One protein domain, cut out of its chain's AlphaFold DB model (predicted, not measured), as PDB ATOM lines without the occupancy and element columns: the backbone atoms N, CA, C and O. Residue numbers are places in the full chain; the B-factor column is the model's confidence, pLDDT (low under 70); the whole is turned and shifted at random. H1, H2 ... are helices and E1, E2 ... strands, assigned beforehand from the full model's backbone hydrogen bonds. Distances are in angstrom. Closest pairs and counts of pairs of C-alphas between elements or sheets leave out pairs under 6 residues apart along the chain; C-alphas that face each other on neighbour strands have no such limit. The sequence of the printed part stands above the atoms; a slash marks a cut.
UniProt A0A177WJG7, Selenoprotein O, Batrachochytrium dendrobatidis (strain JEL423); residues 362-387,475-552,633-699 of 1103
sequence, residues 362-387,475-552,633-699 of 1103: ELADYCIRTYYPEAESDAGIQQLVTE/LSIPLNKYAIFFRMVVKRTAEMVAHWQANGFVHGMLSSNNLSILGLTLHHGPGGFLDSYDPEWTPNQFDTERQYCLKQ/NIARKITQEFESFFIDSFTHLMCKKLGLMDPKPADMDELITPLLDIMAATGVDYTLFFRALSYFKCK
ATOM      1  N   GLU A 362     -26.655  42.670  25.467       94.56
ATOM      2  CA  GLU A 362     -26.265  44.010  24.995       94.56
ATOM      3  C   GLU A 362     -25.095  43.938  23.996       94.56
ATOM      4  O   GLU A 362     -25.140  44.557  22.931       94.56
ATOM      5  N   LEU A 363     -24.087  43.108  24.296       95.06
ATOM      6  CA  LEU A 363     -22.936  42.875  23.428       95.06
ATOM      7  C   LEU A 363     -23.278  42.048  22.178       95.06
ATOM      8  O   LEU A 363     -22.724  42.316  21.110       95.06
ATOM      9  N   ALA A 364     -24.182  41.068  22.281       96.06
ATOM     10  CA  ALA A 364     -24.644  40.277  21.138       96.06
ATOM     11  C   ALA A 364     -25.454  41.143  20.162       96.06
ATOM     12  O   ALA A 364     -25.122  41.206  18.981       96.06
ATOM     13  N   ASP A 365     -26.431  41.894  20.667       94.75
ATOM     14  CA  ASP A 365     -27.218  42.877  19.921       94.75
ATOM     15  C   ASP A 365     -26.341  43.963  19.279       94.75
ATOM     16  O   ASP A 365     -26.568  44.363  18.136       94.75
ATOM     17  N   TYR A 366     -25.310  44.434  19.988       93.38
ATOM     18  CA  TYR A 366     -24.321  45.353  19.427       93.38
ATOM     19  C   TYR A 366     -23.552  44.724  18.257       93.38
ATOM     20  O   TYR A 366     -23.414  45.357  17.207       93.38
ATOM     21  N   CYS A 367     -23.070  43.486  18.419       94.56
ATOM     22  CA  CYS A 367     -22.333  42.778  17.373       94.56
ATOM     23  C   CYS A 367     -23.207  42.484  16.150       94.56
ATOM     24  O   CYS A 367     -22.733  42.646  15.027       94.56
ATOM     25  N   ILE A 368     -24.472  42.120  16.368       93.06
ATOM     26  CA  ILE A 368     -25.469  41.893  15.321       93.06
ATOM     27  C   ILE A 368     -25.679  43.176  14.507       93.06
ATOM     28  O   ILE A 368     -25.269  43.228  13.350       93.06
ATOM     29  N   ARG A 369     -26.167  44.261  15.125       92.12
ATOM     30  CA  ARG A 369     -26.451  45.538  14.433       92.12
ATOM     31  C   ARG A 369     -25.232  46.203  13.773       92.12
ATOM     32  O   ARG A 369     -25.396  47.121  12.966       92.12
ATOM     33  N   THR A 370     -24.013  45.818  14.156       88.62
ATOM     34  CA  THR A 370     -22.774  46.478  13.703       88.62
ATOM     35  C   THR A 370     -21.951  45.647  12.720       88.62
ATOM     36  O   THR A 370     -21.336  46.240  11.841       88.62
ATOM     37  N   TYR A 371     -21.937  44.312  12.830       90.31
ATOM     38  CA  TYR A 371     -21.045  43.445  12.037       90.31
ATOM     39  C   TYR A 371     -21.700  42.162  11.478       90.31
ATOM     40  O   TYR A 371     -21.030  41.400  10.766       90.31
ATOM     41  N   TYR A 372     -22.968  41.908  11.830       91.62
ATOM     42  CA  TYR A 372     -23.792  40.793  11.342       91.62
ATOM     43  C   TYR A 372     -25.265  41.219  11.115       91.62
ATOM     44  O   TYR A 372     -26.172  40.537  11.605       91.62
ATOM     45  N   PRO A 373     -25.552  42.352  10.434       88.75
ATOM     46  CA  PRO A 373     -26.927  42.830  10.250       88.75
ATOM     47  C   PRO A 373     -27.795  41.847   9.446       88.75
ATOM     48  O   PRO A 373     -29.019  41.875   9.542       88.75
ATOM     49  N   GLU A 374     -27.177  40.933   8.695       83.25
ATOM     50  CA  GLU A 374     -27.856  39.866   7.959       83.25
ATOM     51  C   GLU A 374     -28.648  38.935   8.895       83.25
ATOM     52  O   GLU A 374     -29.678  38.391   8.493       83.25
ATOM     53  N   ALA A 375     -28.215  38.798  10.155       84.50
ATOM     54  CA  ALA A 375     -28.872  37.980  11.173       84.50
ATOM     55  C   ALA A 375     -30.214  38.553  11.674       84.50
ATOM     56  O   ALA A 375     -30.956  37.829  12.334       84.50
ATOM     57  N   GLU A 376     -30.548  39.813  11.360       81.06
ATOM     58  CA  GLU A 376     -31.866  40.417  11.651       81.06
ATOM     59  C   GLU A 376     -32.797  40.455  10.424       81.06
ATOM     60  O   GLU A 376     -33.899  40.991  10.508       81.06
ATOM     61  N   SER A 377     -32.372  39.909   9.277       66.50
ATOM     62  CA  SER A 377     -33.149  39.937   8.030       66.50
ATOM     63  C   SER A 377     -34.060  38.715   7.854       66.50
ATOM     64  O   SER A 377     -33.707  37.611   8.265       66.50
ATOM     65  N   ASP A 378     -35.185  38.865   7.143       50.09
ATOM     66  CA  ASP A 378     -36.054  37.732   6.763       50.09
ATOM     67  C   ASP A 378     -35.345  36.729   5.828       50.09
ATOM     68  O   ASP A 378     -35.621  35.530   5.847       50.09
ATOM     69  N   ALA A 379     -34.364  37.195   5.044       44.41
ATOM     70  CA  ALA A 379     -33.461  36.329   4.277       44.41
ATOM     71  C   ALA A 379     -32.512  35.510   5.183       44.41
ATOM     72  O   ALA A 379     -31.914  34.528   4.744       44.41
ATOM     73  N   GLY A 380     -32.394  35.898   6.454       43.91
ATOM     74  CA  GLY A 380     -31.668  35.206   7.507       43.91
ATOM     75  C   GLY A 380     -32.419  34.031   8.133       43.91
ATOM     76  O   GLY A 380     -31.825  33.382   8.990       43.91
ATOM     77  N   ILE A 381     -33.659  33.702   7.723       50.59
ATOM     78  CA  ILE A 381     -34.416  32.531   8.222       50.59
ATOM     79  C   ILE A 381     -33.746  31.225   7.753       50.59
ATOM     80  O   ILE A 381     -34.170  30.536   6.825       50.59
ATOM     81  N   GLN A 382     -32.656  30.883   8.430       54.91
ATOM     82  CA  GLN A 382     -31.900  29.659   8.252       54.91
ATOM     83  C   GLN A 382     -32.544  28.553   9.086       54.91
ATOM     84  O   GLN A 382     -32.940  28.758  10.236       54.91
ATOM     85  N   GLN A 383     -32.649  27.369   8.493       53.84
ATOM     86  CA  GLN A 383     -33.233  26.200   9.135       53.84
ATOM     87  C   GLN A 383     -32.122  25.275   9.619       53.84
ATOM     88  O   GLN A 383     -31.256  24.878   8.839       53.84
ATOM     89  N   LEU A 384     -32.164  24.901  10.896       49.09
ATOM     90  CA  LEU A 384     -31.308  23.843  11.416       49.09
ATOM     91  C   LEU A 384     -31.883  22.494  10.968       49.09
ATOM     92  O   LEU A 384     -32.963  22.103  11.418       49.09
ATOM     93  N   VAL A 385     -31.179  21.788  10.083       47.94
ATOM     94  CA  VAL A 385     -31.555  20.434   9.655       47.94
ATOM     95  C   VAL A 385     -31.120  19.455  10.739       47.94
ATOM     96  O   VAL A 385     -29.945  19.118  10.852       47.94
ATOM     97  N   THR A 386     -32.054  19.003  11.578       41.72
ATOM     98  CA  THR A 386     -31.738  17.984  12.586       41.72
ATOM     99  C   THR A 386     -31.901  16.589  11.996       41.72
ATOM    100  O   THR A 386     -32.987  16.006  12.061       41.72
ATOM    101  N   GLU A 387     -30.822  16.035  11.451       38.19
ATOM    102  CA  GLU A 387     -30.775  14.608  11.139       38.19
ATOM    103  C   GLU A 387     -31.070  13.781  12.400       38.19
ATOM    104  O   GLU A 387     -30.613  14.096  13.503       38.19
ATOM    105  N   LEU A 475     -36.929  17.642  10.828       39.62
ATOM    106  CA  LEU A 475     -37.562  18.794  11.472       39.62
ATOM    107  C   LEU A 475     -36.689  20.038  11.286       39.62
ATOM    108  O   LEU A 475     -35.690  20.224  11.976       39.62
ATOM    109  N   SER A 476     -37.090  20.899  10.355       55.41
ATOM    110  CA  SER A 476     -36.499  22.217  10.139       55.41
ATOM    111  C   SER A 476     -36.883  23.179  11.266       55.41
ATOM    112  O   SER A 476     -38.027  23.641  11.329       55.41
ATOM    113  N   ILE A 477     -35.933  23.508  12.143       59.97
ATOM    114  CA  ILE A 477     -36.129  24.502  13.209       59.97
ATOM    115  C   ILE A 477     -35.686  25.878  12.677       59.97
ATOM    116  O   ILE A 477     -34.523  25.998  12.285       59.97
ATOM    117  N   PRO A 478     -36.552  26.911  12.648       67.62
ATOM    118  CA  PRO A 478     -36.148  28.258  12.252       67.62
ATOM    119  C   PRO A 478     -35.258  28.882  13.333       67.62
ATOM    120  O   PRO A 478     -35.676  29.040  14.481       67.62
ATOM    121  N   LEU A 479     -34.029  29.248  12.978       79.50
ATOM    122  CA  LEU A 479     -33.087  29.862  13.913       79.50
ATOM    123  C   LEU A 479     -33.484  31.308  14.251       79.50
ATOM    124  O   LEU A 479     -33.981  32.036  13.395       79.50
ATOM    125  N   ASN A 480     -33.280  31.723  15.505       85.31
ATOM    126  CA  ASN A 480     -33.426  33.124  15.914       85.31
ATOM    127  C   ASN A 480     -32.146  33.927  15.594       85.31
ATOM    128  O   ASN A 480     -31.104  33.344  15.279       85.31
ATOM    129  N   LYS A 481     -32.199  35.263  15.695       89.50
ATOM    130  CA  LYS A 481     -31.075  36.134  15.305       89.50
ATOM    131  C   LYS A 481     -29.757  35.827  16.024       89.50
ATOM    132  O   LYS A 481     -28.697  35.922  15.411       89.50
ATOM    133  N   TYR A 482     -29.799  35.400  17.289       93.31
ATOM    134  CA  TYR A 482     -28.597  35.055  18.056       93.31
ATOM    135  C   TYR A 482     -27.998  33.718  17.604       93.31
ATOM    136  O   TYR A 482     -26.777  33.577  17.551       93.31
ATOM    137  N   ALA A 483     -28.841  32.760  17.214       90.19
ATOM    138  CA  ALA A 483     -28.408  31.497  16.630       90.19
ATOM    139  C   ALA A 483     -27.830  31.681  15.213       90.19
ATOM    140  O   ALA A 483     -26.787  31.108  14.903       90.19
ATOM    141  N   ILE A 484     -28.443  32.533  14.381       88.94
ATOM    142  CA  ILE A 484     -27.921  32.902  13.052       88.94
ATOM    143  C   ILE A 484     -26.562  33.607  13.197       88.94
ATOM    144  O   ILE A 484     -25.584  33.197  12.575       88.94
ATOM    145  N   PHE A 485     -26.469  34.603  14.084       93.69
ATOM    146  CA  PHE A 485     -25.220  35.276  14.453       93.69
ATOM    147  C   PHE A 485     -24.134  34.285  14.884       93.69
ATOM    148  O   PHE A 485     -23.040  34.291  14.323       93.69
ATOM    149  N   PHE A 486     -24.437  33.384  15.824       96.50
ATOM    150  CA  PHE A 486     -23.475  32.387  16.288       96.50
ATOM    151  C   PHE A 486     -23.027  31.441  15.160       96.50
ATOM    152  O   PHE A 486     -21.835  31.167  15.039       96.50
ATOM    153  N   ARG A 487     -23.932  31.023  14.264       93.44
ATOM    154  CA  ARG A 487     -23.601  30.218  13.073       93.44
ATOM    155  C   ARG A 487     -22.682  30.960  12.098       93.44
ATOM    156  O   ARG A 487     -21.728  30.378  11.587       93.44
ATOM    157  N   MET A 488     -22.897  32.261  11.896       94.38
ATOM    158  CA  MET A 488     -22.006  33.107  11.089       94.38
ATOM    159  C   MET A 488     -20.633  33.316  11.752       94.38
ATOM    160  O   MET A 488     -19.623  33.373  11.049       94.38
ATOM    161  N   VAL A 489     -20.564  33.389  13.088       97.69
ATOM    162  CA  VAL A 489     -19.294  33.395  13.842       97.69
ATOM    163  C   VAL A 489     -18.565  32.059  13.684       97.69
ATOM    164  O   VAL A 489     -17.370  32.071  13.386       97.69
ATOM    165  N   VAL A 490     -19.258  30.919  13.813       97.25
ATOM    166  CA  VAL A 490     -18.685  29.580  13.579       97.25
ATOM    167  C   VAL A 490     -18.106  29.477  12.165       97.25
ATOM    168  O   VAL A 490     -16.940  29.111  12.032       97.25
ATOM    169  N   LYS A 491     -18.858  29.873  11.125       95.50
ATOM    170  CA  LYS A 491     -18.384  29.834   9.731       95.50
ATOM    171  C   LYS A 491     -17.140  30.706   9.501       95.50
ATOM    172  O   LYS A 491     -16.115  30.167   9.093       95.50
ATOM    173  N   ARG A 492     -17.176  32.006   9.844       97.06
ATOM    174  CA  ARG A 492     -16.004  32.908   9.694       97.06
ATOM    175  C   ARG A 492     -14.783  32.407  10.481       97.06
ATOM    176  O   ARG A 492     -13.642  32.581  10.063       97.06
ATOM    177  N   THR A 493     -15.014  31.755  11.621       98.12
ATOM    178  CA  THR A 493     -13.952  31.156  12.443       98.12
ATOM    179  C   THR A 493     -13.366  29.889  11.805       98.12
ATOM    180  O   THR A 493     -12.153  29.699  11.850       98.12
ATOM    181  N   ALA A 494     -14.187  29.043  11.179       97.56
ATOM    182  CA  ALA A 494     -13.735  27.861  10.443       97.56
ATOM    183  C   ALA A 494     -12.905  28.242   9.204       97.56
ATOM    184  O   ALA A 494     -11.807  27.718   9.019       97.56
ATOM    185  N   GLU A 495     -13.372  29.226   8.427       97.19
ATOM    186  CA  GLU A 495     -12.656  29.814   7.283       97.19
ATOM    187  C   GLU A 495     -11.274  30.351   7.704       97.19
ATOM    188  O   GLU A 495     -10.256  30.017   7.094       97.19
ATOM    189  N   MET A 496     -11.206  31.117   8.800       98.00
ATOM    190  CA  MET A 496      -9.952  31.631   9.369       98.00
ATOM    191  C   MET A 496      -8.961  30.507   9.727       98.00
ATOM    192  O   MET A 496      -7.773  30.616   9.418       98.00
ATOM    193  N   VAL A 497      -9.423  29.417  10.353       97.56
ATOM    194  CA  VAL A 497      -8.546  28.289  10.717       97.56
ATOM    195  C   VAL A 497      -8.129  27.478   9.488       97.56
ATOM    196  O   VAL A 497      -6.970  27.078   9.408       97.56
ATOM    197  N   ALA A 498      -9.007  27.286   8.500       98.06
ATOM    198  CA  ALA A 498      -8.643  26.679   7.218       98.06
ATOM    199  C   ALA A 498      -7.532  27.482   6.516       98.06
ATOM    200  O   ALA A 498      -6.543  26.906   6.059       98.06
ATOM    201  N   HIS A 499      -7.627  28.816   6.541       98.00
ATOM    202  CA  HIS A 499      -6.569  29.721   6.089       98.00
ATOM    203  C   HIS A 499      -5.253  29.561   6.868       98.00
ATOM    204  O   HIS A 499      -4.188  29.642   6.254       98.00
ATOM    205  N   TRP A 500      -5.284  29.310   8.183       97.56
ATOM    206  CA  TRP A 500      -4.067  29.011   8.950       97.56
ATOM    207  C   TRP A 500      -3.443  27.677   8.532       97.56
ATOM    208  O   TRP A 500      -2.258  27.641   8.211       97.56
ATOM    209  N   GLN A 501      -4.235  26.603   8.487       97.62
ATOM    210  CA  GLN A 501      -3.761  25.255   8.153       97.62
ATOM    211  C   GLN A 501      -3.174  25.201   6.737       97.62
ATOM    212  O   GLN A 501      -2.038  24.769   6.556       97.62
ATOM    213  N   ALA A 502      -3.891  25.734   5.741       96.75
ATOM    214  CA  ALA A 502      -3.455  25.743   4.343       96.75
ATOM    215  C   ALA A 502      -2.243  26.660   4.073       96.75
ATOM    216  O   ALA A 502      -1.670  26.632   2.984       96.75
ATOM    217  N   ASN A 503      -1.818  27.473   5.043       93.88
ATOM    218  CA  ASN A 503      -0.603  28.287   4.957       93.88
ATOM    219  C   ASN A 503       0.441  27.914   6.022       93.88
ATOM    220  O   ASN A 503       1.432  28.619   6.167       93.88
ATOM    221  N   GLY A 504       0.242  26.817   6.763       92.38
ATOM    222  CA  GLY A 504       1.170  26.379   7.804       92.38
ATOM    223  C   GLY A 504       1.337  27.383   8.950       92.38
ATOM    224  O   GLY A 504       2.399  27.432   9.560       92.38
ATOM    225  N   PHE A 505       0.348  28.229   9.245       95.44
ATOM    226  CA  PHE A 505       0.427  29.145  10.383       95.44
ATOM    227  C   PHE A 505      -0.012  28.465  11.681       95.44
ATOM    228  O   PHE A 505      -1.105  27.906  11.758       95.44
ATOM    229  N   VAL A 506       0.797  28.599  12.734       94.56
ATOM    230  CA  VAL A 506       0.461  28.176  14.097       94.56
ATOM    231  C   VAL A 506       0.400  29.385  15.020       94.56
ATOM    232  O   VAL A 506       1.399  30.068  15.231       94.56
ATOM    233  N   HIS A 507      -0.758  29.641  15.622       94.12
ATOM    234  CA  HIS A 507      -0.990  30.763  16.530       94.12
ATOM    235  C   HIS A 507      -0.291  30.582  17.889       94.12
ATOM    236  O   HIS A 507       0.153  31.559  18.506       94.12
ATOM    237  N   GLY A 508      -0.215  29.341  18.383       86.25
ATOM    238  CA  GLY A 508       0.474  28.961  19.623       86.25
ATOM    239  C   GLY A 508      -0.120  29.513  20.930       86.25
ATOM    240  O   GLY A 508       0.497  29.348  21.976       86.25
ATOM    241  N   MET A 509      -1.268  30.204  20.909       88.81
ATOM    242  CA  MET A 509      -1.923  30.754  22.113       88.81
ATOM    243  C   MET A 509      -3.430  30.942  21.873       88.81
ATOM    244  O   MET A 509      -3.927  32.069  21.832       88.81
ATOM    245  N   LEU A 510      -4.156  29.841  21.662       89.50
ATOM    246  CA  LEU A 510      -5.580  29.851  21.295       89.50
ATOM    247  C   LEU A 510      -6.496  29.906  22.528       89.50
ATOM    248  O   LEU A 510      -7.347  29.045  22.753       89.50
ATOM    249  N   SER A 511      -6.304  30.946  23.337       91.38
ATOM    250  CA  SER A 511      -7.239  31.326  24.394       91.38
ATOM    251  C   SER A 511      -8.465  32.044  23.813       91.38
ATOM    252  O   SER A 511      -8.355  32.779  22.828       91.38
ATOM    253  N   SER A 512      -9.628  31.922  24.457       93.12
ATOM    254  CA  SER A 512     -10.875  32.592  24.025       93.12
ATOM    255  C   SER A 512     -10.741  34.125  23.977       93.12
ATOM    256  O   SER A 512     -11.424  34.806  23.210       93.12
ATOM    257  N   ASN A 513      -9.815  34.694  24.760       92.12
ATOM    258  CA  ASN A 513      -9.487  36.120  24.753       92.12
ATOM    259  C   ASN A 513      -8.651  36.573  23.533       92.12
ATOM    260  O   ASN A 513      -8.365  37.769  23.424       92.12
ATOM    261  N   ASN A 514      -8.202  35.644  22.683       95.44
ATOM    262  CA  ASN A 514      -7.455  35.908  21.449       95.44
ATOM    263  C   ASN A 514      -8.279  35.608  20.184       95.44
ATOM    264  O   ASN A 514      -7.883  36.034  19.105       95.44
ATOM    265  N   LEU A 515      -9.437  34.945  20.289       97.12
ATOM    266  CA  LEU A 515     -10.334  34.737  19.148       97.12
ATOM    267  C   LEU A 515     -11.250  35.951  18.960       97.12
ATOM    268  O   LEU A 515     -12.072  36.264  19.823       97.12
ATOM    269  N   SER A 516     -11.081  36.645  17.832       97.75
ATOM    270  CA  SER A 516     -11.945  37.755  17.416       97.75
ATOM    271  C   SER A 516     -13.354  37.255  17.110       97.75
ATOM    272  O   SER A 516     -13.514  36.217  16.470       97.75
ATOM    273  N   ILE A 517     -14.376  38.037  17.474       97.50
ATOM    274  CA  ILE A 517     -15.762  37.716  17.112       97.50
ATOM    275  C   ILE A 517     -15.971  37.656  15.587       97.50
ATOM    276  O   ILE A 517     -16.841  36.926  15.136       97.50
ATOM    277  N   LEU A 518     -15.144  38.357  14.796       96.19
ATOM    278  CA  LEU A 518     -15.265  38.445  13.333       96.19
ATOM    279  C   LEU A 518     -14.550  37.333  12.547       96.19
ATOM    280  O   LEU A 518     -14.604  37.357  11.322       96.19
ATOM    281  N   GLY A 519     -13.853  36.397  13.204       96.50
ATOM    282  CA  GLY A 519     -12.955  35.467  12.501       96.50
ATOM    283  C   GLY A 519     -11.678  36.144  11.976       96.50
ATOM    284  O   GLY A 519     -11.161  35.782  10.924       96.50
ATOM    285  N   LEU A 520     -11.171  37.157  12.689       97.06
ATOM    286  CA  LEU A 520      -9.884  37.799  12.396       97.06
ATOM    287  C   LEU A 520      -8.764  37.219  13.268       97.06
ATOM    288  O   LEU A 520      -8.876  37.204  14.497       97.06
ATOM    289  N   THR A 521      -7.641  36.855  12.646       96.81
ATOM    290  CA  THR A 521      -6.413  36.470  13.357       96.81
ATOM    291  C   THR A 521      -5.906  37.642  14.194       96.81
ATOM    292  O   THR A 521      -5.606  38.713  13.654       96.81
ATOM    293  N   LEU A 522      -5.815  37.439  15.507       92.25
ATOM    294  CA  LEU A 522      -5.672  38.486  16.515       92.25
ATOM    295  C   LEU A 522      -4.601  38.094  17.546       92.25
ATOM    296  O   LEU A 522      -4.597  36.988  18.060       92.25
ATOM    297  N   HIS A 523      -3.742  39.046  17.927       81.00
ATOM    298  CA  HIS A 523      -2.704  38.877  18.959       81.00
ATOM    299  C   HIS A 523      -1.589  37.877  18.582       81.00
ATOM    300  O   HIS A 523      -1.455  36.804  19.171       81.00
ATOM    301  N   HIS A 524      -0.699  38.295  17.673       78.25
ATOM    302  CA  HIS A 524       0.464  37.534  17.172       78.25
ATOM    303  C   HIS A 524       1.601  37.340  18.204       78.25
ATOM    304  O   HIS A 524       2.762  37.658  17.946       78.25
ATOM    305  N   GLY A 525       1.277  36.826  19.394       78.19
ATOM    306  CA  GLY A 525       2.170  36.704  20.554       78.19
ATOM    307  C   GLY A 525       3.350  35.747  20.329       78.19
ATOM    308  O   GLY A 525       4.457  36.232  20.092       78.19
ATOM    309  N   PRO A 526       3.151  34.413  20.406       83.12
ATOM    310  CA  PRO A 526       4.191  33.426  20.104       83.12
ATOM    311  C   PRO A 526       4.121  32.852  18.676       83.12
ATOM    312  O   PRO A 526       5.128  32.351  18.189       83.12
ATOM    313  N   GLY A 527       2.976  32.945  17.985       85.94
ATOM    314  CA  GLY A 527       2.695  32.242  16.721       85.94
ATOM    315  C   GLY A 527       3.661  32.478  15.547       85.94
ATOM    316  O   GLY A 527       4.449  33.420  15.566       85.94
ATOM    317  N   GLY A 528       3.608  31.651  14.506       83.50
ATOM    318  CA  GLY A 528       4.413  31.795  13.290       83.50
ATOM    319  C   GLY A 528       4.163  30.682  12.268       83.50
ATOM    320  O   GLY A 528       3.381  29.775  12.525       83.50
ATOM    321  N   PHE A 529       4.835  30.762  11.121       85.56
ATOM    322  CA  PHE A 529       4.663  29.845   9.986       85.56
ATOM    323  C   PHE A 529       5.613  28.639  10.039       85.56
ATOM    324  O   PHE A 529       6.730  28.772  10.534       85.56
ATOM    325  N   LEU A 530       5.188  27.487   9.529       80.19
ATOM    326  CA  LEU A 530       6.041  26.315   9.336       80.19
ATOM    327  C   LEU A 530       7.200  26.628   8.386       80.19
ATOM    328  O   LEU A 530       7.016  27.288   7.363       80.19
ATOM    329  N   ASP A 531       8.363  26.080   8.722       76.06
ATOM    330  CA  ASP A 531       9.484  25.920   7.804       76.06
ATOM    331  C   ASP A 531       9.316  24.527   7.152       76.06
ATOM    332  O   ASP A 531       8.547  24.376   6.202       76.06
ATOM    333  N   SER A 532       9.883  23.474   7.751       78.31
ATOM    334  CA  SER A 532       9.465  22.076   7.531       78.31
ATOM    335  C   SER A 532       8.010  21.830   7.950       78.31
ATOM    336  O   SER A 532       7.553  22.369   8.962       78.31
ATOM    337  N   TYR A 533       7.293  20.960   7.232       85.50
ATOM    338  CA  TYR A 533       5.957  20.509   7.631       85.50
ATOM    339  C   TYR A 533       6.016  19.497   8.789       85.50
ATOM    340  O   TYR A 533       6.154  18.295   8.574       85.50
ATOM    341  N   ASP A 534       5.884  19.989  10.022       88.06
ATOM    342  CA  ASP A 534       5.652  19.182  11.228       88.06
ATOM    343  C   ASP A 534       4.234  19.477  11.775       88.06
ATOM    344  O   ASP A 534       3.984  20.582  12.273       88.06
ATOM    345  N   PRO A 535       3.284  18.519  11.711       92.06
ATOM    346  CA  PRO A 535       1.925  18.715  12.212       92.06
ATOM    347  C   PRO A 535       1.836  18.801  13.745       92.06
ATOM    348  O   PRO A 535       0.823  19.263  14.271       92.06
ATOM    349  N   GLU A 536       2.871  18.390  14.481       92.81
ATOM    350  CA  GLU A 536       2.962  18.537  15.937       92.81
ATOM    351  C   GLU A 536       3.681  19.822  16.369       92.81
ATOM    352  O   GLU A 536       3.821  20.076  17.571       92.81
ATOM    353  N   TRP A 537       4.148  20.652  15.437       91.88
ATOM    354  CA  TRP A 537       4.954  21.824  15.763       91.88
ATOM    355  C   TRP A 537       4.150  22.935  16.455       91.88
ATOM    356  O   TRP A 537       3.052  23.303  16.027       91.88
ATOM    357  N   THR A 538       4.729  23.517  17.512       89.56
ATOM    358  CA  THR A 538       4.228  24.721  18.194       89.56
ATOM    359  C   THR A 538       5.376  25.719  18.409       89.56
ATOM    360  O   THR A 538       6.445  25.333  18.887       89.56
ATOM    361  N   PRO A 539       5.207  27.016  18.081       83.88
ATOM    362  CA  PRO A 539       6.230  28.038  18.321       83.88
ATOM    363  C   PRO A 539       6.252  28.539  19.772       83.88
ATOM    364  O   PRO A 539       7.142  29.301  20.156       83.88
ATOM    365  N   ASN A 540       5.253  28.174  20.579       85.62
ATOM    366  CA  ASN A 540       5.140  28.621  21.956       85.62
ATOM    367  C   ASN A 540       5.938  27.697  22.888       85.62
ATOM    368  O   ASN A 540       5.504  26.599  23.212       85.62
ATOM    369  N   GLN A 541       7.073  28.179  23.392       82.56
ATOM    370  CA  GLN A 541       7.930  27.442  24.335       82.56
ATOM    371  C   GLN A 541       7.262  27.121  25.690       82.56
ATOM    372  O   GLN A 541       7.831  26.374  26.482       82.56
ATOM    373  N   PHE A 542       6.085  27.689  25.975       81.69
ATOM    374  CA  PHE A 542       5.272  27.381  27.157       81.69
ATOM    375  C   PHE A 542       4.122  26.399  26.862       81.69
ATOM    376  O   PHE A 542       3.472  25.943  27.795       81.69
ATOM    377  N   ASP A 543       3.883  26.051  25.594       84.38
ATOM    378  CA  ASP A 543       2.907  25.044  25.156       84.38
ATOM    379  C   ASP A 543       3.537  23.640  25.211       84.38
ATOM    380  O   ASP A 543       3.683  22.947  24.205       84.38
ATOM    381  N   THR A 544       3.991  23.231  26.401       83.12
ATOM    382  CA  THR A 544       4.737  21.973  26.606       83.12
ATOM    383  C   THR A 544       3.907  20.723  26.319       83.12
ATOM    384  O   THR A 544       4.462  19.688  25.965       83.12
ATOM    385  N   GLU A 545       2.585  20.829  26.441       82.00
ATOM    386  CA  GLU A 545       1.616  19.781  26.096       82.00
ATOM    387  C   GLU A 545       1.208  19.807  24.610       82.00
ATOM    388  O   GLU A 545       0.433  18.957  24.174       82.00
ATOM    389  N   ARG A 546       1.722  20.765  23.820       86.25
ATOM    390  CA  ARG A 546       1.388  20.978  22.400       86.25
ATOM    391  C   ARG A 546      -0.123  21.153  22.145       86.25
ATOM    392  O   ARG A 546      -0.611  20.812  21.067       86.25
ATOM    393  N   GLN A 547      -0.865  21.728  23.097       85.06
ATOM    394  CA  GLN A 547      -2.306  22.006  22.980       85.06
ATOM    395  C   GLN A 547      -2.628  22.925  21.791       85.06
ATOM    396  O   GLN A 547      -3.733  22.873  21.252       85.06
ATOM    397  N   TYR A 548      -1.677  23.771  21.379       90.56
ATOM    398  CA  TYR A 548      -1.840  24.743  20.297       90.56
ATOM    399  C   TYR A 548      -0.863  24.521  19.130       90.56
ATOM    400  O   TYR A 548      -0.600  25.461  18.377       90.56
ATOM    401  N   CYS A 549      -0.345  23.296  18.958       91.75
ATOM    402  CA  CYS A 549       0.393  22.907  17.751       91.75
ATOM    403  C   CYS A 549      -0.501  22.858  16.502       91.75
ATOM    404  O   CYS A 549      -1.728  22.830  16.624       91.75
ATOM    405  N   LEU A 550       0.110  22.825  15.306       93.75
ATOM    406  CA  LEU A 550      -0.587  22.902  14.011       93.75
ATOM    407  C   LEU A 550      -1.855  22.030  13.963       93.75
ATOM    408  O   LEU A 550      -2.950  22.578  13.823       93.75
ATOM    409  N   LYS A 551      -1.730  20.708  14.147       91.69
ATOM    410  CA  LYS A 551      -2.859  19.765  14.043       91.69
ATOM    411  C   LYS A 551      -3.962  19.978  15.085       91.69
ATOM    412  O   LYS A 551      -5.099  19.595  14.845       91.69
ATOM    413  N   GLN A 552      -3.646  20.582  16.233       92.75
ATOM    414  CA  GLN A 552      -4.607  20.790  17.322       92.75
ATOM    415  C   GLN A 552      -5.413  22.086  17.179       92.75
ATOM    416  O   GLN A 552      -6.444  22.230  17.833       92.75
ATOM    417  N   ASN A 633     -28.469  22.816  23.154       82.69
ATOM    418  CA  ASN A 633     -28.586  21.809  22.091       82.69
ATOM    419  C   ASN A 633     -28.473  22.412  20.679       82.69
ATOM    420  O   ASN A 633     -27.821  21.811  19.823       82.69
ATOM    421  N   ILE A 634     -29.069  23.582  20.431       83.69
ATOM    422  CA  ILE A 634     -28.934  24.327  19.171       83.69
ATOM    423  C   ILE A 634     -27.500  24.839  19.030       83.69
ATOM    424  O   ILE A 634     -26.867  24.575  18.009       83.69
ATOM    425  N   ALA A 635     -26.943  25.481  20.063       88.75
ATOM    426  CA  ALA A 635     -25.563  25.961  20.043       88.75
ATOM    427  C   ALA A 635     -24.552  24.823  19.798       88.75
ATOM    428  O   ALA A 635     -23.615  24.977  19.013       88.75
ATOM    429  N   ARG A 636     -24.760  23.644  20.400       86.69
ATOM    430  CA  ARG A 636     -23.926  22.458  20.164       86.69
ATOM    431  C   ARG A 636     -24.009  21.989  18.713       86.69
ATOM    432  O   ARG A 636     -22.959  21.808  18.109       86.69
ATOM    433  N   LYS A 637     -25.213  21.870  18.140       85.19
ATOM    434  CA  LYS A 637     -25.407  21.493  16.725       85.19
ATOM    435  C   LYS A 637     -24.746  22.490  15.770       85.19
ATOM    436  O   LYS A 637     -23.978  22.077  14.913       85.19
ATOM    437  N   ILE A 638     -24.939  23.791  15.990       88.06
ATOM    438  CA  ILE A 638     -24.278  24.852  15.211       88.06
ATOM    439  C   ILE A 638     -22.743  24.774  15.340       88.06
ATOM    440  O   ILE A 638     -22.027  25.030  14.379       88.06
ATOM    441  N   THR A 639     -22.213  24.363  16.497       88.88
ATOM    442  CA  THR A 639     -20.760  24.162  16.680       88.88
ATOM    443  C   THR A 639     -20.235  22.892  15.990       88.88
ATOM    444  O   THR A 639     -19.046  22.817  15.678       88.88
ATOM    445  N   GLN A 640     -21.088  21.901  15.715       86.75
ATOM    446  CA  GLN A 640     -20.712  20.719  14.926       86.75
ATOM    447  C   GLN A 640     -20.549  21.073  13.436       86.75
ATOM    448  O   GLN A 640     -19.660  20.536  12.785       86.75
ATOM    449  N   GLU A 641     -21.287  22.066  12.922       90.44
ATOM    450  CA  GLU A 641     -21.120  22.574  11.545       90.44
ATOM    451  C   GLU A 641     -19.725  23.168  11.261       90.44
ATOM    452  O   GLU A 641     -19.331  23.278  10.100       90.44
ATOM    453  N   PHE A 642     -18.954  23.510  12.305       93.69
ATOM    454  CA  PHE A 642     -17.550  23.927  12.185       93.69
ATOM    455  C   PHE A 642     -16.721  22.947  11.349       93.69
ATOM    456  O   PHE A 642     -15.880  23.388  10.574       93.69
ATOM    457  N   GLU A 643     -16.954  21.640  11.503       90.00
ATOM    458  CA  GLU A 643     -16.167  20.599  10.841       90.00
ATOM    459  C   GLU A 643     -16.371  20.620   9.320       90.00
ATOM    460  O   GLU A 643     -15.384  20.676   8.591       90.00
ATOM    461  N   SER A 644     -17.622  20.713   8.846       88.94
ATOM    462  CA  SER A 644     -17.921  20.904   7.415       88.94
ATOM    463  C   SER A 644     -17.297  22.201   6.911       88.94
ATOM    464  O   SER A 644     -16.436  22.159   6.039       88.94
ATOM    465  N   PHE A 645     -17.626  23.350   7.520       93.31
ATOM    466  CA  PHE A 645     -17.116  24.646   7.053       93.31
ATOM    467  C   PHE A 645     -15.581  24.710   7.028       93.31
ATOM    468  O   PHE A 645     -15.014  25.380   6.163       93.31
ATOM    469  N   PHE A 646     -14.903  24.022   7.952       95.06
ATOM    470  CA  PHE A 646     -13.449  23.907   7.976       95.06
ATOM    471  C   PHE A 646     -12.932  23.010   6.845       95.06
ATOM    472  O   PHE A 646     -12.054  23.454   6.108       95.06
ATOM    473  N   ILE A 647     -13.470  21.794   6.678       91.44
ATOM    474  CA  ILE A 647     -13.046  20.848   5.632       91.44
ATOM    475  C   ILE A 647     -13.319  21.426   4.240       91.44
ATOM    476  O   ILE A 647     -12.408  21.464   3.420       91.44
ATOM    477  N   ASP A 648     -14.516  21.963   3.997       90.56
ATOM    478  CA  ASP A 648     -14.907  22.588   2.729       90.56
ATOM    479  C   ASP A 648     -13.928  23.717   2.348       90.56
ATOM    480  O   ASP A 648     -13.368  23.746   1.247       90.56
ATOM    481  N   SER A 649     -13.647  24.618   3.299       94.50
ATOM    482  CA  SER A 649     -12.713  25.736   3.108       94.50
ATOM    483  C   SER A 649     -11.267  25.268   2.923       94.50
ATOM    484  O   SER A 649     -10.540  25.803   2.084       94.50
ATOM    485  N   PHE A 650     -10.827  24.277   3.702       95.94
ATOM    486  CA  PHE A 650      -9.461  23.759   3.661       95.94
ATOM    487  C   PHE A 650      -9.191  23.011   2.353       95.94
ATOM    488  O   PHE A 650      -8.208  23.322   1.682       95.94
ATOM    489  N   THR A 651     -10.090  22.117   1.934       94.25
ATOM    490  CA  THR A 651     -10.020  21.422   0.642       94.25
ATOM    491  C   THR A 651      -9.971  22.425  -0.504       94.25
ATOM    492  O   THR A 651      -9.081  22.346  -1.346       94.25
ATOM    493  N   HIS A 652     -10.832  23.449  -0.502       93.88
ATOM    494  CA  HIS A 652     -10.822  24.495  -1.528       93.88
ATOM    495  C   HIS A 652      -9.487  25.270  -1.595       93.88
ATOM    496  O   HIS A 652      -8.963  25.521  -2.685       93.88
ATOM    497  N   LEU A 653      -8.896  25.620  -0.446       94.75
ATOM    498  CA  LEU A 653      -7.588  26.289  -0.371       94.75
ATOM    499  C   LEU A 653      -6.428  25.372  -0.795       94.75
ATOM    500  O   LEU A 653      -5.501  25.823  -1.472       94.75
ATOM    501  N   MET A 654      -6.472  24.090  -0.429       94.88
ATOM    502  CA  MET A 654      -5.446  23.107  -0.782       94.88
ATOM    503  C   MET A 654      -5.508  22.725  -2.266       94.88
ATOM    504  O   MET A 654      -4.473  22.749  -2.927       94.88
ATOM    505  N   CYS A 655      -6.696  22.503  -2.836       91.75
ATOM    506  CA  CYS A 655      -6.877  22.300  -4.276       91.75
ATOM    507  C   CYS A 655      -6.353  23.501  -5.083       91.75
ATOM    508  O   CYS A 655      -5.585  23.313  -6.028       91.75
ATOM    509  N   LYS A 656      -6.610  24.740  -4.636       88.56
ATOM    510  CA  LYS A 656      -6.003  25.952  -5.221       88.56
ATOM    511  C   LYS A 656      -4.469  25.955  -5.161       88.56
ATOM    512  O   LYS A 656      -3.832  26.312  -6.150       88.56
ATOM    513  N   LYS A 657      -3.855  25.521  -4.050       88.00
ATOM    514  CA  LYS A 657      -2.385  25.369  -3.927       88.00
ATOM    515  C   LYS A 657      -1.810  24.259  -4.818       88.00
ATOM    516  O   LYS A 657      -0.643  24.337  -5.190       88.00
ATOM    517  N   LEU A 658      -2.613  23.248  -5.148       87.81
ATOM    518  CA  LEU A 658      -2.280  22.155  -6.069       87.81
ATOM    519  C   LEU A 658      -2.531  22.509  -7.549       87.81
ATOM    520  O   LEU A 658      -2.180  21.725  -8.426       87.81
ATOM    521  N   GLY A 659      -3.127  23.671  -7.843       84.62
ATOM    522  CA  GLY A 659      -3.501  24.075  -9.205       84.62
ATOM    523  C   GLY A 659      -4.791  23.430  -9.729       84.62
ATOM    524  O   GLY A 659      -5.079  23.529 -10.920       84.62
ATOM    525  N   LEU A 660      -5.579  22.790  -8.862       85.31
ATOM    526  CA  LEU A 660      -6.875  22.201  -9.200       85.31
ATOM    527  C   LEU A 660      -7.958  23.290  -9.180       85.31
ATOM    528  O   LEU A 660      -8.169  23.946  -8.159       85.31
ATOM    529  N   MET A 661      -8.622  23.496 -10.321       81.38
ATOM    530  CA  MET A 661      -9.639  24.547 -10.490       81.38
ATOM    531  C   MET A 661     -11.021  24.139  -9.964       81.38
ATOM    532  O   MET A 661     -11.742  24.997  -9.461       81.38
ATOM    533  N   ASP A 662     -11.350  22.845 -10.039       83.50
ATOM    534  CA  ASP A 662     -12.646  22.264  -9.667       83.50
ATOM    535  C   ASP A 662     -12.467  21.281  -8.488       83.50
ATOM    536  O   ASP A 662     -12.225  20.090  -8.723       83.50
ATOM    537  N   PRO A 663     -12.532  21.741  -7.221       84.06
ATOM    538  CA  PRO A 663     -12.352  20.876  -6.059       84.06
ATOM    539  C   PRO A 663     -13.500  19.878  -5.912       84.06
ATOM    540  O   PRO A 663     -14.669  20.222  -6.099       84.06
ATOM    541  N   LYS A 664     -13.174  18.656  -5.501       84.19
ATOM    542  CA  LYS A 664     -14.136  17.588  -5.203       84.19
ATOM    543  C   LYS A 664     -14.017  17.184  -3.733       84.19
ATOM    544  O   LYS A 664     -12.908  17.194  -3.203       84.19
ATOM    545  N   PRO A 665     -15.101  16.721  -3.082       76.81
ATOM    546  CA  PRO A 665     -15.023  16.205  -1.712       76.81
ATOM    547  C   PRO A 665     -13.979  15.087  -1.534       76.81
ATOM    548  O   PRO A 665     -13.299  15.038  -0.515       76.81
ATOM    549  N   ALA A 666     -13.801  14.237  -2.553       84.25
ATOM    550  CA  ALA A 666     -12.814  13.157  -2.554       84.25
ATOM    551  C   ALA A 666     -11.348  13.636  -2.578       84.25
ATOM    552  O   ALA A 666     -10.473  12.897  -2.133       84.25
ATOM    553  N   ASP A 667     -11.060  14.866  -3.033       86.75
ATOM    554  CA  ASP A 667      -9.682  15.381  -3.108       86.75
ATOM    555  C   ASP A 667      -9.020  15.435  -1.716       86.75
ATOM    556  O   ASP A 667      -7.797  15.324  -1.607       86.75
ATOM    557  N   MET A 668      -9.814  15.577  -0.645       89.38
ATOM    558  CA  MET A 668      -9.324  15.604   0.737       89.38
ATOM    559  C   MET A 668      -8.709  14.265   1.165       89.38
ATOM    560  O   MET A 668      -7.586  14.232   1.678       89.38
ATOM    561  N   ASP A 669      -9.429  13.169   0.922       85.00
ATOM    562  CA  ASP A 669      -9.045  11.821   1.350       85.00
ATOM    563  C   ASP A 669      -8.091  11.150   0.354       85.00
ATOM    564  O   ASP A 669      -7.153  10.461   0.754       85.00
ATOM    565  N   GLU A 670      -8.307  11.350  -0.950       87.50
ATOM    566  CA  GLU A 670      -7.539  10.669  -1.997       87.50
ATOM    567  C   GLU A 670      -6.203  11.362  -2.302       87.50
ATOM    568  O   GLU A 670      -5.243  10.678  -2.656       87.50
ATOM    569  N   LEU A 671      -6.103  12.692  -2.153       86.06
ATOM    570  CA  LEU A 671      -4.937  13.468  -2.600       86.06
ATOM    571  C   LEU A 671      -4.297  14.336  -1.506       86.06
ATOM    572  O   LEU A 671      -3.084  14.256  -1.305       86.06
ATOM    573  N   ILE A 672      -5.071  15.167  -0.806       90.31
ATOM    574  CA  ILE A 672      -4.533  16.154   0.145       90.31
ATOM    575  C   ILE A 672      -3.964  15.463   1.386       90.31
ATOM    576  O   ILE A 672      -2.819  15.730   1.751       90.31
ATOM    577  N   THR A 673      -4.714  14.558   2.016       89.81
ATOM    578  CA  THR A 673      -4.258  13.867   3.233       89.81
ATOM    579  C   THR A 673      -3.026  12.983   2.969       89.81
ATOM    580  O   THR A 673      -2.015  13.194   3.643       89.81
ATOM    581  N   PRO A 674      -2.993  12.110   1.934       87.94
ATOM    582  CA  PRO A 674      -1.802  11.313   1.620       87.94
ATOM    583  C   PRO A 674      -0.570  12.151   1.251       87.94
ATOM    584  O   PRO A 674       0.558  11.752   1.545       87.94
ATOM    585  N   LEU A 675      -0.760  13.322   0.630       88.44
ATOM    586  CA  LEU A 675       0.326  14.271   0.391       88.44
ATOM    587  C   LEU A 675       0.876  14.827   1.711       88.44
ATOM    588  O   LEU A 675       2.090  14.815   1.911       88.44
ATOM    589  N   LEU A 676       0.012  15.302   2.610       90.25
ATOM    590  CA  LEU A 676       0.431  15.883   3.889       90.25
ATOM    591  C   LEU A 676       1.112  14.847   4.798       90.25
ATOM    592  O   LEU A 676       2.108  15.181   5.439       90.25
ATOM    593  N   ASP A 677       0.663  13.590   4.791       84.44
ATOM    594  CA  ASP A 677       1.343  12.482   5.477       84.44
ATOM    595  C   ASP A 677       2.774  12.276   4.956       84.44
ATOM    596  O   ASP A 677       3.713  12.093   5.734       84.44
ATOM    597  N   ILE A 678       2.973  12.354   3.637       82.19
ATOM    598  CA  ILE A 678       4.297  12.228   3.009       82.19
ATOM    599  C   ILE A 678       5.161  13.467   3.280       82.19
ATOM    600  O   ILE A 678       6.359  13.327   3.535       82.19
ATOM    601  N   MET A 679       4.578  14.670   3.311       83.00
ATOM    602  CA  MET A 679       5.287  15.883   3.736       83.00
ATOM    603  C   MET A 679       5.752  15.780   5.198       83.00
ATOM    604  O   MET A 679       6.880  16.163   5.500       83.00
ATOM    605  N   ALA A 680       4.934  15.203   6.087       80.38
ATOM    606  CA  ALA A 680       5.277  15.001   7.496       80.38
ATOM    607  C   ALA A 680       6.346  13.914   7.685       80.38
ATOM    608  O   ALA A 680       7.287  14.095   8.454       80.38
ATOM    609  N   ALA A 681       6.248  12.805   6.943       76.94
ATOM    610  CA  ALA A 681       7.231  11.723   6.980       76.94
ATOM    611  C   ALA A 681       8.608  12.120   6.409       76.94
ATOM    612  O   ALA A 681       9.610  11.495   6.750       76.94
ATOM    613  N   THR A 682       8.665  13.142   5.546       75.12
ATOM    614  CA  THR A 682       9.908  13.642   4.925       75.12
ATOM    615  C   THR A 682      10.452  14.926   5.554       75.12
ATOM    616  O   THR A 682      11.611  15.259   5.324       75.12
ATOM    617  N   GLY A 683       9.649  15.665   6.329       73.44
ATOM    618  CA  GLY A 683      10.046  16.951   6.914       73.44
ATOM    619  C   GLY A 683      10.304  18.058   5.882       73.44
ATOM    620  O   GLY A 683      11.038  19.006   6.169       73.44
ATOM    621  N   VAL A 684       9.736  17.946   4.676       69.00
ATOM    622  CA  VAL A 684       9.948  18.897   3.571       69.00
ATOM    623  C   VAL A 684       9.457  20.309   3.923       69.00
ATOM    624  O   VAL A 684       8.471  20.469   4.645       69.00
ATOM    625  N   ASP A 685      10.126  21.342   3.398       85.38
ATOM    626  CA  ASP A 685       9.695  22.739   3.548       85.38
ATOM    627  C   ASP A 685       8.296  22.937   2.939       85.38
ATOM    628  O   ASP A 685       8.074  22.730   1.740       85.38
ATOM    629  N   TYR A 686       7.347  23.343   3.784       79.88
ATOM    630  CA  TYR A 686       5.939  23.454   3.422       79.88
ATOM    631  C   TYR A 686       5.697  24.535   2.364       79.88
ATOM    632  O   TYR A 686       4.903  24.350   1.441       79.88
ATOM    633  N   THR A 687       6.383  25.671   2.474       80.12
ATOM    634  CA  THR A 687       6.170  26.824   1.591       80.12
ATOM    635  C   THR A 687       6.827  26.597   0.232       80.12
ATOM    636  O   THR A 687       6.234  26.876  -0.816       80.12
ATOM    637  N   LEU A 688       8.046  26.054   0.232       73.69
ATOM    638  CA  LEU A 688       8.813  25.780  -0.977       73.69
ATOM    639  C   LEU A 688       8.241  24.616  -1.775       73.69
ATOM    640  O   LEU A 688       8.277  24.694  -2.999       73.69
ATOM    641  N   PHE A 689       7.663  23.596  -1.130       81.81
ATOM    642  CA  PHE A 689       6.989  22.505  -1.836       81.81
ATOM    643  C   PHE A 689       5.886  23.035  -2.767       81.81
ATOM    644  O   PHE A 689       5.952  22.845  -3.982       81.81
ATOM    645  N   PHE A 690       4.913  23.784  -2.228       80.75
ATOM    646  CA  PHE A 690       3.824  24.336  -3.045       80.75
ATOM    647  C   PHE A 690       4.316  25.394  -4.041       80.75
ATOM    648  O   PHE A 690       3.781  25.488  -5.148       80.75
ATOM    649  N   ARG A 691       5.368  26.163  -3.716       78.06
ATOM    650  CA  ARG A 691       5.936  27.113  -4.683       78.06
ATOM    651  C   ARG A 691       6.654  26.410  -5.838       78.06
ATOM    652  O   ARG A 691       6.479  26.838  -6.975       78.06
ATOM    653  N   ALA A 692       7.405  25.343  -5.579       73.88
ATOM    654  CA  ALA A 692       8.043  24.529  -6.612       73.88
ATOM    655  C   ALA A 692       6.994  23.854  -7.508       73.88
ATOM    656  O   ALA A 692       7.085  23.949  -8.732       73.88
ATOM    657  N   LEU A 693       5.949  23.275  -6.904       77.75
ATOM    658  CA  LEU A 693       4.822  22.675  -7.621       77.75
ATOM    659  C   LEU A 693       4.143  23.673  -8.574       77.75
ATOM    660  O   LEU A 693       3.822  23.309  -9.700       77.75
ATOM    661  N   SER A 694       4.010  24.950  -8.187       76.00
ATOM    662  CA  SER A 694       3.405  25.989  -9.042       76.00
ATOM    663  C   SER A 694       4.175  26.314 -10.336       76.00
ATOM    664  O   SER A 694       3.638  27.003 -11.203       76.00
ATOM    665  N   TYR A 695       5.412  25.827 -10.492       68.38
ATOM    666  CA  TYR A 695       6.179  25.931 -11.740       68.38
ATOM    667  C   TYR A 695       6.068  24.685 -12.636       68.38
ATOM    668  O   TYR A 695       6.493  24.736 -13.791       68.38
ATOM    669  N   PHE A 696       5.503  23.580 -12.136       67.06
ATOM    670  CA  PHE A 696       5.344  22.339 -12.891       67.06
ATOM    671  C   PHE A 696       4.262  22.492 -13.968       67.06
ATOM    672  O   PHE A 696       3.126  22.866 -13.679       67.06
ATOM    673  N   LYS A 697       4.590  22.174 -15.225       60.31
ATOM    674  CA  LYS A 697       3.633  22.212 -16.337       60.31
ATOM    675  C   LYS A 697       3.302  20.792 -16.768       60.31
ATOM    676  O   LYS A 697       4.184  20.059 -17.194       60.31
ATOM    677  N   CYS A 698       2.019  20.449 -16.844       53.34
ATOM    678  CA  CYS A 698       1.574  19.160 -17.398       53.34
ATOM    679  C   CYS A 698       1.932  18.947 -18.889       53.34
ATOM    680  O   CYS A 698       1.693  17.868 -19.421       53.34
ATOM    681  N   LYS A 699       2.489  19.961 -19.575       45.78
ATOM    682  CA  LYS A 699       3.057  19.838 -20.929       45.78
ATOM    683  C   LYS A 699       4.537  19.445 -20.951       45.78
ATOM    684  O   LYS A 699       5.009  19.046 -22.011       45.78
TER     685      LYS A 699
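Overview. This is residues 362 to 387, 475 to 552 and 633 to 699 of the 1103 residues of the protein "Selenoprotein O" of Batrachochytrium dendrobatidis (strain JEL423) (UniProt A0A177WJG7). Two long helices, H3 and H4, run side by side as the core, with H1, H2 and a small sheet of E1 and E2 near their beginnings and H5 and H6 at the end of H4. Residues 502 to 552, with no named element, loop out after H3 and fold back beside it. The printed part has 171 residues, with six named helices and two antiparallel strands in the order H1 H2 E1 E2 H3 H4 H5 H6; the class is mostly helix. It is only just compact, close to loose, with a radius of gyration of the C-alphas of 18.5 A and spans of 50 by 43 by 28 A.

Along the chain. Find the sheet at E1, residues 383 to 386, and E2, residues 475 to 478. H3, residues 481 to 501, runs 30.3 A from C-alpha 481 at (-31.075, 36.134, 15.305). H4, residues 633 to 658, runs 38.5 A to C-alpha 658 at (-2.280, 22.155, -6.069). H1 is residues 362 to 371, H2 373 to 376, H5 667 to 682, 21.2 A long, and H6 686 to 693.

Arrangement. Look across E1 and E2: N 384 and O 477 are 2.9 A apart, within hydrogen-bond range. E1 and H4 are near each other. H4, the hub, touches H3, closest at C-alphas 646 and 494, 4.7 A, the same way at a shallow tilt of 33 degrees, only just short of steep. With residues 651 to 655 alone H4 touches H5, C-alphas 651 and 668 being closest at 5.9 A. H4 and H6 only just touch, with 3 pairs of C-alphas within 8 A, the closest 657 and 690, 6.4 A. H2 touches H3, closest at C-alphas 375 and 481, 5.0 A. H1 and H5 are apart. Each O i to N i+4 pair is within range in H1 and H3, but 19 of 22 in H4, 9 of 12 in H5 and 3 of 4 in H6; H2 is too short for one.

Size, cuts and confidence. The C-alphas farthest apart, Glu 362 and Lys 699, are 59.6 A apart. Two cuts leave gaps of 8.0 A between C-alphas 387 and 475 and 24.5 A between 552 and 633. Of the links printed whole, none is long. Look for pLDDT under 70 at residues 377 to 387, 475 to 478, 684 and 695 to 699.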